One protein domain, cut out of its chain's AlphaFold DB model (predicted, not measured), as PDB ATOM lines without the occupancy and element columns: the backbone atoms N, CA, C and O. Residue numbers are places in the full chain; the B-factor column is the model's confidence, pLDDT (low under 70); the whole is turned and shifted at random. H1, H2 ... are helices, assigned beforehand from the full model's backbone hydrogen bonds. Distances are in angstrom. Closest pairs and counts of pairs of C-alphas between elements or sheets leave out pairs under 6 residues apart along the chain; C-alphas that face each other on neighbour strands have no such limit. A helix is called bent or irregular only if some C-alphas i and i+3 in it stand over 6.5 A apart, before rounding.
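Overview. This is residues 163 to 221 of the 327 residues of an uncharacterized protein of Dermacoccus nishinomiyaensis (UniProt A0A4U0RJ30). Two helices make a lopsided V: the long H1 runs nearly the whole length, the chain turns tightly at its end, and the shorter H2 folds back beside the last part of H1 and spreads away from it. The two meet near the turn, and the far ends of both arms stick out, residues 163 to 184 of H1 and residues 207 to 221 of H2. The printed part has 59 residues with two named helices, H1 then H2, and no named strand; its class is all helix. It is only just extended, close to loose, with a radius of gyration of the C-alphas of 15.8 A, and flat, with spans of 50 by 27 by 13 A.

Arrangement. H1, residues 163 to 195, and H2, residues 199 to 221, form a helical hairpin. H1 touches H2 with residues 188 to 192 alone, and H2 touches H1 with residues 199 to 206 alone. Their closest C-alphas, those of Ala 192 and Ala 202, are 6.0 A apart. The helices run opposite ways at a steep tilt of 40 degrees, and their centres are 16.5 A apart. Of the O i to N i+4 pairs, 27 of 29 in H1 and 16 of 19 in H2 are within hydrogen-bond range.

Along the chain. H1 begins at C-alpha 163, at (68.415, 18.885, 147.225), and ends at C-alpha 195, at (27.619, 46.240, 146.431), 49.1 A away. H2 runs 34.3 A from C-alpha 199, at (35.349, 49.426, 152.621), to C-alpha 221, at (43.132, 16.623, 159.095). Neither helix is bent.

Size, cuts and confidence. The two C-alphas farthest apart, those of Asp 163 and Gly 196, are 50.8 A apart. The first and last printed C-alphas, those of Asp 163 and Glu 221, are 28.0 A apart. The link from H1 to H2, 3 residues, is tight, and the printed part has no cut. The mean pLDDT of the printed part is 70.7; it is under 70 at residues 163 to 174, 192, 197 to 199, 202 and 216 to 221.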
ATOM      1  N   ASP A 163      68.606  17.529 146.680       69.50
ATOM      2  CA  ASP A 163      68.415  18.885 147.225       69.50
ATOM      3  C   ASP A 163      67.790  19.865 146.212       69.50
ATOM      4  O   ASP A 163      67.210  20.881 146.595       69.50
ATOM      5  N   ALA A 164      67.922  19.595 144.907       66.00
ATOM      6  CA  ALA A 164      67.423  20.494 143.869       66.00
ATOM      7  C   ALA A 164      65.905  20.362 143.672       66.00
ATOM      8  O   ALA A 164      65.238  21.363 143.398       66.00
ATOM      9  N   GLU A 165      65.337  19.163 143.834       60.97
ATOM     10  CA  GLU A 165      63.886  18.983 143.716       60.97
ATOM     11  C   GLU A 165      63.137  19.490 144.954       60.97
ATOM     12  O   GLU A 165      62.081  20.110 144.802       60.97
ATOM     13  N   ASP A 166      63.704  19.331 146.153       57.47
ATOM     14  CA  ASP A 166      63.086  19.847 147.382       57.47
ATOM     15  C   ASP A 166      63.177  21.376 147.484       57.47
ATOM     16  O   ASP A 166      62.203  22.027 147.873       57.47
ATOM     17  N   ALA A 167      64.281  21.985 147.030       60.16
ATOM     18  CA  ALA A 167      64.375  23.443 146.931       60.16
ATOM     19  C   ALA A 167      63.368  24.031 145.927       60.16
ATOM     20  O   ALA A 167      62.882  25.148 146.113       60.16
ATOM     21  N   THR A 168      63.018  23.282 144.875       58.47
ATOM     22  CA  THR A 168      62.059  23.759 143.872       58.47
ATOM     23  C   THR A 168      60.616  23.568 144.345       58.47
ATOM     24  O   THR A 168      59.807  24.473 144.163       58.47
ATOM     25  N   ARG A 169      60.273  22.457 145.017       56.31
ATOM     26  CA  ARG A 169      58.904  22.235 145.524       56.31
ATOM     27  C   ARG A 169      58.477  23.244 146.590       56.31
ATOM     28  O   ARG A 169      57.326  23.671 146.555       56.31
ATOM     29  N   GLY A 170      59.386  23.689 147.460       55.03
ATOM     30  CA  GLY A 170      59.073  24.746 148.431       55.03
ATOM     31  C   GLY A 170      58.755  26.100 147.782       55.03
ATOM     32  O   GLY A 170      57.891  26.827 148.262       55.03
ATOM     33  N   SER A 171      59.395  26.423 146.653       57.59
ATOM     34  CA  SER A 171      59.250  27.736 146.011       57.59
ATOM     35  C   SER A 171      57.968  27.882 145.187       57.59
ATOM     36  O   SER A 171      57.420  28.980 145.129       57.59
ATOM     37  N   VAL A 172      57.481  26.816 144.536       64.81
ATOM     38  CA  VAL A 172      56.285  26.930 143.676       64.81
ATOM     39  C   VAL A 172      55.000  26.983 144.504       64.81
ATOM     40  O   VAL A 172      54.066  27.684 144.123       64.81
ATOM     41  N   GLU A 173      54.937  26.287 145.645       65.81
ATOM     42  CA  GLU A 173      53.763  26.354 146.525       65.81
ATOM     43  C   GLU A 173      53.663  27.695 147.269       65.81
ATOM     44  O   GLU A 173      52.556  28.225 147.376       65.81
ATOM     45  N   GLU A 174      54.781  28.302 147.689       64.00
ATOM     46  CA  GLU A 174      54.766  29.665 148.249       64.00
ATOM     47  C   GLU A 174      54.369  30.722 147.205       64.00
ATOM     48  O   GLU A 174      53.514  31.559 147.495       64.00
ATOM     49  N   GLU A 175      54.892  30.665 145.971       70.12
ATOM     50  CA  GLU A 175      54.476  31.602 144.910       70.12
ATOM     51  C   GLU A 175      53.001  31.427 144.513       70.12
ATOM     52  O   GLU A 175      52.305  32.411 144.248       70.12
ATOM     53  N   LEU A 176      52.492  30.190 144.480       77.88
ATOM     54  CA  LEU A 176      51.074  29.926 144.214       77.88
ATOM     55  C   LEU A 176      50.180  30.449 145.340       77.88
ATOM     56  O   LEU A 176      49.128  31.024 145.053       77.88
ATOM     57  N   LEU A 177      50.587  30.287 146.600       75.38
ATOM     58  CA  LEU A 177      49.859  30.825 147.750       75.38
ATOM     59  C   LEU A 177      49.829  32.359 147.731       75.38
ATOM     60  O   LEU A 177      48.763  32.944 147.953       75.38
ATOM     61  N   ASP A 178      50.936  33.009 147.372       74.44
ATOM     62  CA  ASP A 178      50.992  34.465 147.213       74.44
ATOM     63  C   ASP A 178      50.108  34.951 146.052       74.44
ATOM     64  O   ASP A 178      49.329  35.901 146.203       74.44
ATOM     65  N   LEU A 179      50.141  34.269 144.903       80.50
ATOM     66  CA  LEU A 179      49.330  34.638 143.741       80.50
ATOM     67  C   LEU A 179      47.824  34.476 144.010       80.50
ATOM     68  O   LEU A 179      47.023  35.345 143.641       80.50
ATOM     69  N   VAL A 180      47.427  33.390 144.679       82.44
ATOM     70  CA  VAL A 180      46.036  33.157 145.096       82.44
ATOM     71  C   VAL A 180      45.601  34.204 146.124       82.44
ATOM     72  O   VAL A 180      44.489  34.731 146.021       82.44
ATOM     73  N   GLY A 181      46.480  34.575 147.058       77.31
ATOM     74  CA  GLY A 181      46.240  35.654 148.016       77.31
ATOM     75  C   GLY A 181      45.949  36.994 147.333       77.31
ATOM     76  O   GLY A 181      44.944  37.645 147.637       77.31
ATOM     77  N   VAL A 182      46.765  37.387 146.350       76.88
ATOM     78  CA  VAL A 182      46.593  38.649 145.606       76.88
ATOM     79  C   VAL A 182      45.292  38.662 144.796       76.88
ATOM     80  O   VAL A 182      44.554  39.655 144.822       76.88
ATOM     81  N   LEU A 183      44.959  37.558 144.119       79.31
ATOM     82  CA  LEU A 183      43.704  37.427 143.369       79.31
ATOM     83  C   LEU A 183      42.471  37.499 144.281       79.31
ATOM     84  O   LEU A 183      41.499  38.180 143.945       79.31
ATOM     85  N   ALA A 184      42.518  36.856 145.450       78.94
ATOM     86  CA  ALA A 184      41.425  36.880 146.418       78.94
ATOM     87  C   ALA A 184      41.172  38.294 146.970       78.94
ATOM     88  O   ALA A 184      40.022  38.739 147.041       78.94
ATOM     89  N   VAL A 185      42.234  39.037 147.301       78.19
ATOM     90  CA  VAL A 185      42.129  40.431 147.768       78.19
ATOM     91  C   VAL A 185      41.562  41.336 146.671       78.19
ATOM     92  O   VAL A 185      40.669  42.147 146.938       78.19
ATOM     93  N   GLY A 186      42.017  41.171 145.425       77.12
ATOM     94  CA  GLY A 186      41.501  41.919 144.277       77.12
ATOM     95  C   GLY A 186      40.012  41.670 144.017       77.12
ATOM     96  O   GLY A 186      39.243  42.620 143.842       77.12
ATOM     97  N   ALA A 187      39.580  40.405 144.060       79.88
ATOM     98  CA  ALA A 187      38.181  40.025 143.875       79.88
ATOM     99  C   ALA A 187      37.270  40.597 144.978       79.88
ATOM    100  O   ALA A 187      36.205  41.145 144.683       79.88
ATOM    101  N   LEU A 188      37.711  40.547 146.240       74.75
ATOM    102  CA  LEU A 188      36.984  41.125 147.376       74.75
ATOM    103  C   LEU A 188      36.842  42.648 147.269       74.75
ATOM    104  O   LEU A 188      35.761  43.186 147.522       74.75
ATOM    105  N   ALA A 189      37.897  43.353 146.852       71.56
ATOM    106  CA  ALA A 189      37.854  44.800 146.648       71.56
ATOM    107  C   ALA A 189      36.907  45.202 145.499       71.56
ATOM    108  O   ALA A 189      36.156  46.176 145.621       71.56
ATOM    109  N   GLY A 190      36.902  44.438 144.402       76.62
ATOM    110  CA  GLY A 190      35.966  44.626 143.289       76.62
ATOM    111  C   GLY A 190      34.510  44.397 143.704       76.62
ATOM    112  O   GLY A 190      33.643  45.219 143.403       76.62
ATOM    113  N   PHE A 191      34.251  43.333 144.468       75.12
ATOM    114  CA  PHE A 191      32.918  43.017 144.981       75.12
ATOM    115  C   PHE A 191      32.402  44.092 145.951       75.12
ATOM    116  O   PHE A 191      31.263  44.537 145.826       75.12
ATOM    117  N   ALA A 192      33.243  44.594 146.861       66.94
ATOM    118  CA  ALA A 192      32.863  45.669 147.783       66.94
ATOM    119  C   ALA A 192      32.429  46.954 147.050       66.94
ATOM    120  O   ALA A 192      31.448  47.589 147.443       66.94
ATOM    121  N   ARG A 193      33.108  47.305 145.944       72.50
ATOM    122  CA  ARG A 193      32.714  48.428 145.073       72.50
ATOM    123  C   ARG A 193      31.362  48.210 144.400       72.50
ATOM    124  O   ARG A 193      30.604  49.165 144.278       72.50
ATOM    125  N   LEU A 194      31.061  46.982 143.976       78.19
ATOM    126  CA  LEU A 194      29.815  46.655 143.281       78.19
ATOM    127  C   LEU A 194      28.591  46.737 144.208       78.19
ATOM    128  O   LEU A 194      27.533  47.192 143.789       78.19
ATOM    129  N   VAL A 195      28.736  46.317 145.469       80.88
ATOM    130  CA  VAL A 195      27.619  46.240 146.431       80.88
ATOM    131  C   VAL A 195      27.430  47.552 147.215       80.88
ATOM    132  O   VAL A 195      26.494  47.684 147.997       80.88
ATOM    133  N   GLY A 196      28.297  48.553 147.017       77.12
ATOM    134  CA  GLY A 196      28.196  49.852 147.697       77.12
ATOM    135  C   GLY A 196      28.428  49.779 149.212       77.12
ATOM    136  O   GLY A 196      28.068  50.696 149.947       77.12
ATOM    137  N   VAL A 197      29.028  48.687 149.690       69.00
ATOM    138  CA  VAL A 197      29.351  48.497 151.105       69.00
ATOM    139  C   VAL A 197      30.632  49.267 151.394       69.00
ATOM    140  O   VAL A 197      31.650  49.072 150.728       69.00
ATOM    141  N   GLY A 198      30.600  50.153 152.391       69.81
ATOM    142  CA  GLY A 198      31.787  50.893 152.808       69.81
ATOM    143  C   GLY A 198      32.948  49.935 153.097       69.81
ATOM    144  O   GLY A 198      32.787  48.978 153.857       69.81
ATOM    145  N   ALA A 199      34.120  50.219 152.516       64.62
ATOM    146  CA  ALA A 199      35.349  49.426 152.621       64.62
ATOM    147  C   ALA A 199      35.630  48.781 154.003       64.62
ATOM    148  O   ALA A 199      36.007  47.606 154.025       64.62
ATOM    149  N   PRO A 200      35.414  49.452 155.158       72.00
ATOM    150  CA  PRO A 200      35.670  48.828 156.459       72.00
ATOM    151  C   PRO A 200      34.742  47.650 156.795       72.00
ATOM    152  O   PRO A 200      35.171  46.719 157.471       72.00
ATOM    153  N   GLN A 201      33.487  47.645 156.331       70.00
ATOM    154  CA  GLN A 201      32.538  46.569 156.644       70.00
ATOM    155  C   GLN A 201      32.793  45.317 155.794       70.00
ATOM    156  O   GLN A 201      32.721  44.202 156.311       70.00
ATOM    157  N   ALA A 202      33.168  45.491 154.523       68.19
ATOM    158  CA  ALA A 202      33.530  44.382 153.641       68.19
ATOM    159  C   ALA A 202      34.786  43.641 154.139       68.19
ATOM    160  O   ALA A 202      34.807  42.410 154.173       68.19
ATOM    161  N   LEU A 203      35.795  44.384 154.612       73.94
ATOM    162  CA  LEU A 203      37.015  43.810 155.181       73.94
ATOM    163  C   LEU A 203      36.728  42.978 156.442       73.94
ATOM    164  O   LEU A 203      37.294  41.903 156.625       73.94
ATOM    165  N   LEU A 204      35.812  43.443 157.294       78.75
ATOM    166  CA  LEU A 204      35.472  42.776 158.553       78.75
ATOM    167  C   LEU A 204      34.681  41.474 158.329       78.75
ATOM    168  O   LEU A 204      34.870  40.499 159.058       78.75
ATOM    169  N   ILE A 205      33.836  41.432 157.291       77.12
ATOM    170  CA  ILE A 205      33.137  40.214 156.852       77.12
ATOM    171  C   ILE A 205      34.135  39.210 156.257       77.12
ATOM    172  O   ILE A 205      34.103  38.038 156.630       77.12
ATOM    173  N   ALA A 206      35.054  39.667 155.401       74.38
ATOM    174  CA  ALA A 206      36.092  38.821 154.811       74.38
ATOM    175  C   ALA A 206      37.024  38.215 155.875       74.38
ATOM    176  O   ALA A 206      37.256  37.008 155.871       74.38
ATOM    177  N   LEU A 207      37.481  39.017 156.844       78.56
ATOM    178  CA  LEU A 207      38.302  38.546 157.967       78.56
ATOM    179  C   LEU A 207      37.571  37.505 158.823       78.56
ATOM    180  O   LEU A 207      38.165  36.499 159.208       78.56
ATOM    181  N   ARG A 208      36.275  37.702 159.099       79.81
ATOM    182  CA  ARG A 208      35.478  36.702 159.827       79.81
ATOM    183  C   ARG A 208      35.331  35.401 159.042       79.81
ATOM    184  O   ARG A 208      35.475  34.336 159.637       79.81
ATOM    185  N   ALA A 209      35.071  35.474 157.738       76.25
ATOM    186  CA  ALA A 209      34.975  34.291 156.887       76.25
ATOM    187  C   ALA A 209      36.309  33.528 156.830       76.25
ATOM    188  O   ALA A 209      36.320  32.306 156.975       76.25
ATOM    189  N   PHE A 210      37.429  34.248 156.718       78.62
ATOM    190  CA  PHE A 210      38.770  33.671 156.707       78.62
ATOM    191  C   PHE A 210      39.102  32.944 158.020       78.62
ATOM    192  O   PHE A 210      39.488  31.779 157.997       78.62
ATOM    193  N   VAL A 211      38.855  33.573 159.178       77.44
ATOM    194  CA  VAL A 211      39.100  32.951 160.498       77.44
ATOM    195  C   VAL A 211      38.239  31.700 160.716       77.44
ATOM    196  O   VAL A 211      38.697  30.730 161.323       77.44
ATOM    197  N   VAL A 212      36.998  31.690 160.219       79.75
ATOM    198  CA  VAL A 212      36.124  30.505 160.286       79.75
ATOM    199  C   VAL A 212      36.630  29.383 159.373       79.75
ATOM    200  O   VAL A 212      36.560  28.215 159.756       79.75
ATOM    201  N   HIS A 213      37.167  29.715 158.197       75.12
ATOM    202  CA  HIS A 213      37.716  28.729 157.266       75.12
ATOM    203  C   HIS A 213      39.018  28.097 157.789       75.12
ATOM    204  O   HIS A 213      39.158  26.874 157.751       75.12
ATOM    205  N   GLU A 214      39.930  28.898 158.345       75.00
ATOM    206  CA  GLU A 214      41.187  28.433 158.957       75.00
ATOM    207  C   GLU A 214      40.935  27.452 160.114       75.00
ATOM    208  O   GLU A 214      41.577  26.406 160.222       75.00
ATOM    209  N   ARG A 215      39.926  27.726 160.953       70.12
ATOM    210  CA  ARG A 215      39.556  26.814 162.049       70.12
ATOM    211  C   ARG A 215      38.929  25.501 161.581       70.12
ATOM    212  O   ARG A 215      39.029  24.516 162.304       70.12
ATOM    213  N   ARG A 216      38.284  25.469 160.409       67.06
ATOM    214  CA  ARG A 216      37.740  24.227 159.834       67.06
ATOM    215  C   ARG A 216      38.816  23.371 159.167       67.06
ATOM    216  O   ARG A 216      38.738  22.154 159.285       67.06
ATOM    217  N   GLY A 217      39.826  23.985 158.546       61.97
ATOM    218  CA  GLY A 217      40.941  23.261 157.921       61.97
ATOM    219  C   GLY A 217      41.723  22.399 158.917       61.97
ATOM    220  O   GLY A 217      41.957  21.224 158.660       61.97
ATOM    221  N   ARG A 218      42.014  22.932 160.112       57.03
ATOM    222  CA  ARG A 218      42.774  22.193 161.142       57.03
ATOM    223  C   ARG A 218      42.010  21.058 161.826       57.03
ATOM    224  O   ARG A 218      42.640  20.186 162.407       57.03
ATOM    225  N   HIS A 219      40.677  21.059 161.779       55.09
ATOM    226  CA  HIS A 219      39.878  19.975 162.358       55.09
ATOM    227  C   HIS A 219      39.674  18.800 161.389       55.09
ATOM    228  O   HIS A 219      39.544  17.671 161.849       55.09
ATOM    229  N   GLY A 220      39.703  19.036 160.072       53.06
ATOM    230  CA  GLY A 220      39.523  17.975 159.072       53.06
ATOM    231  C   GLY A 220      40.707  17.007 158.968       53.06
ATOM    232  O   GLY A 220      40.507  15.817 158.758       53.06
ATOM    233  N   GLU A 221      41.937  17.481 159.181       51.66
ATOM    234  CA  GLU A 221      43.132  16.623 159.095       51.66
ATOM    235  C   GLU A 221      43.307  15.688 160.302       51.66
ATOM    236  O   GLU A 221      44.022  14.687 160.212       51.66
TER     237      GLU A 221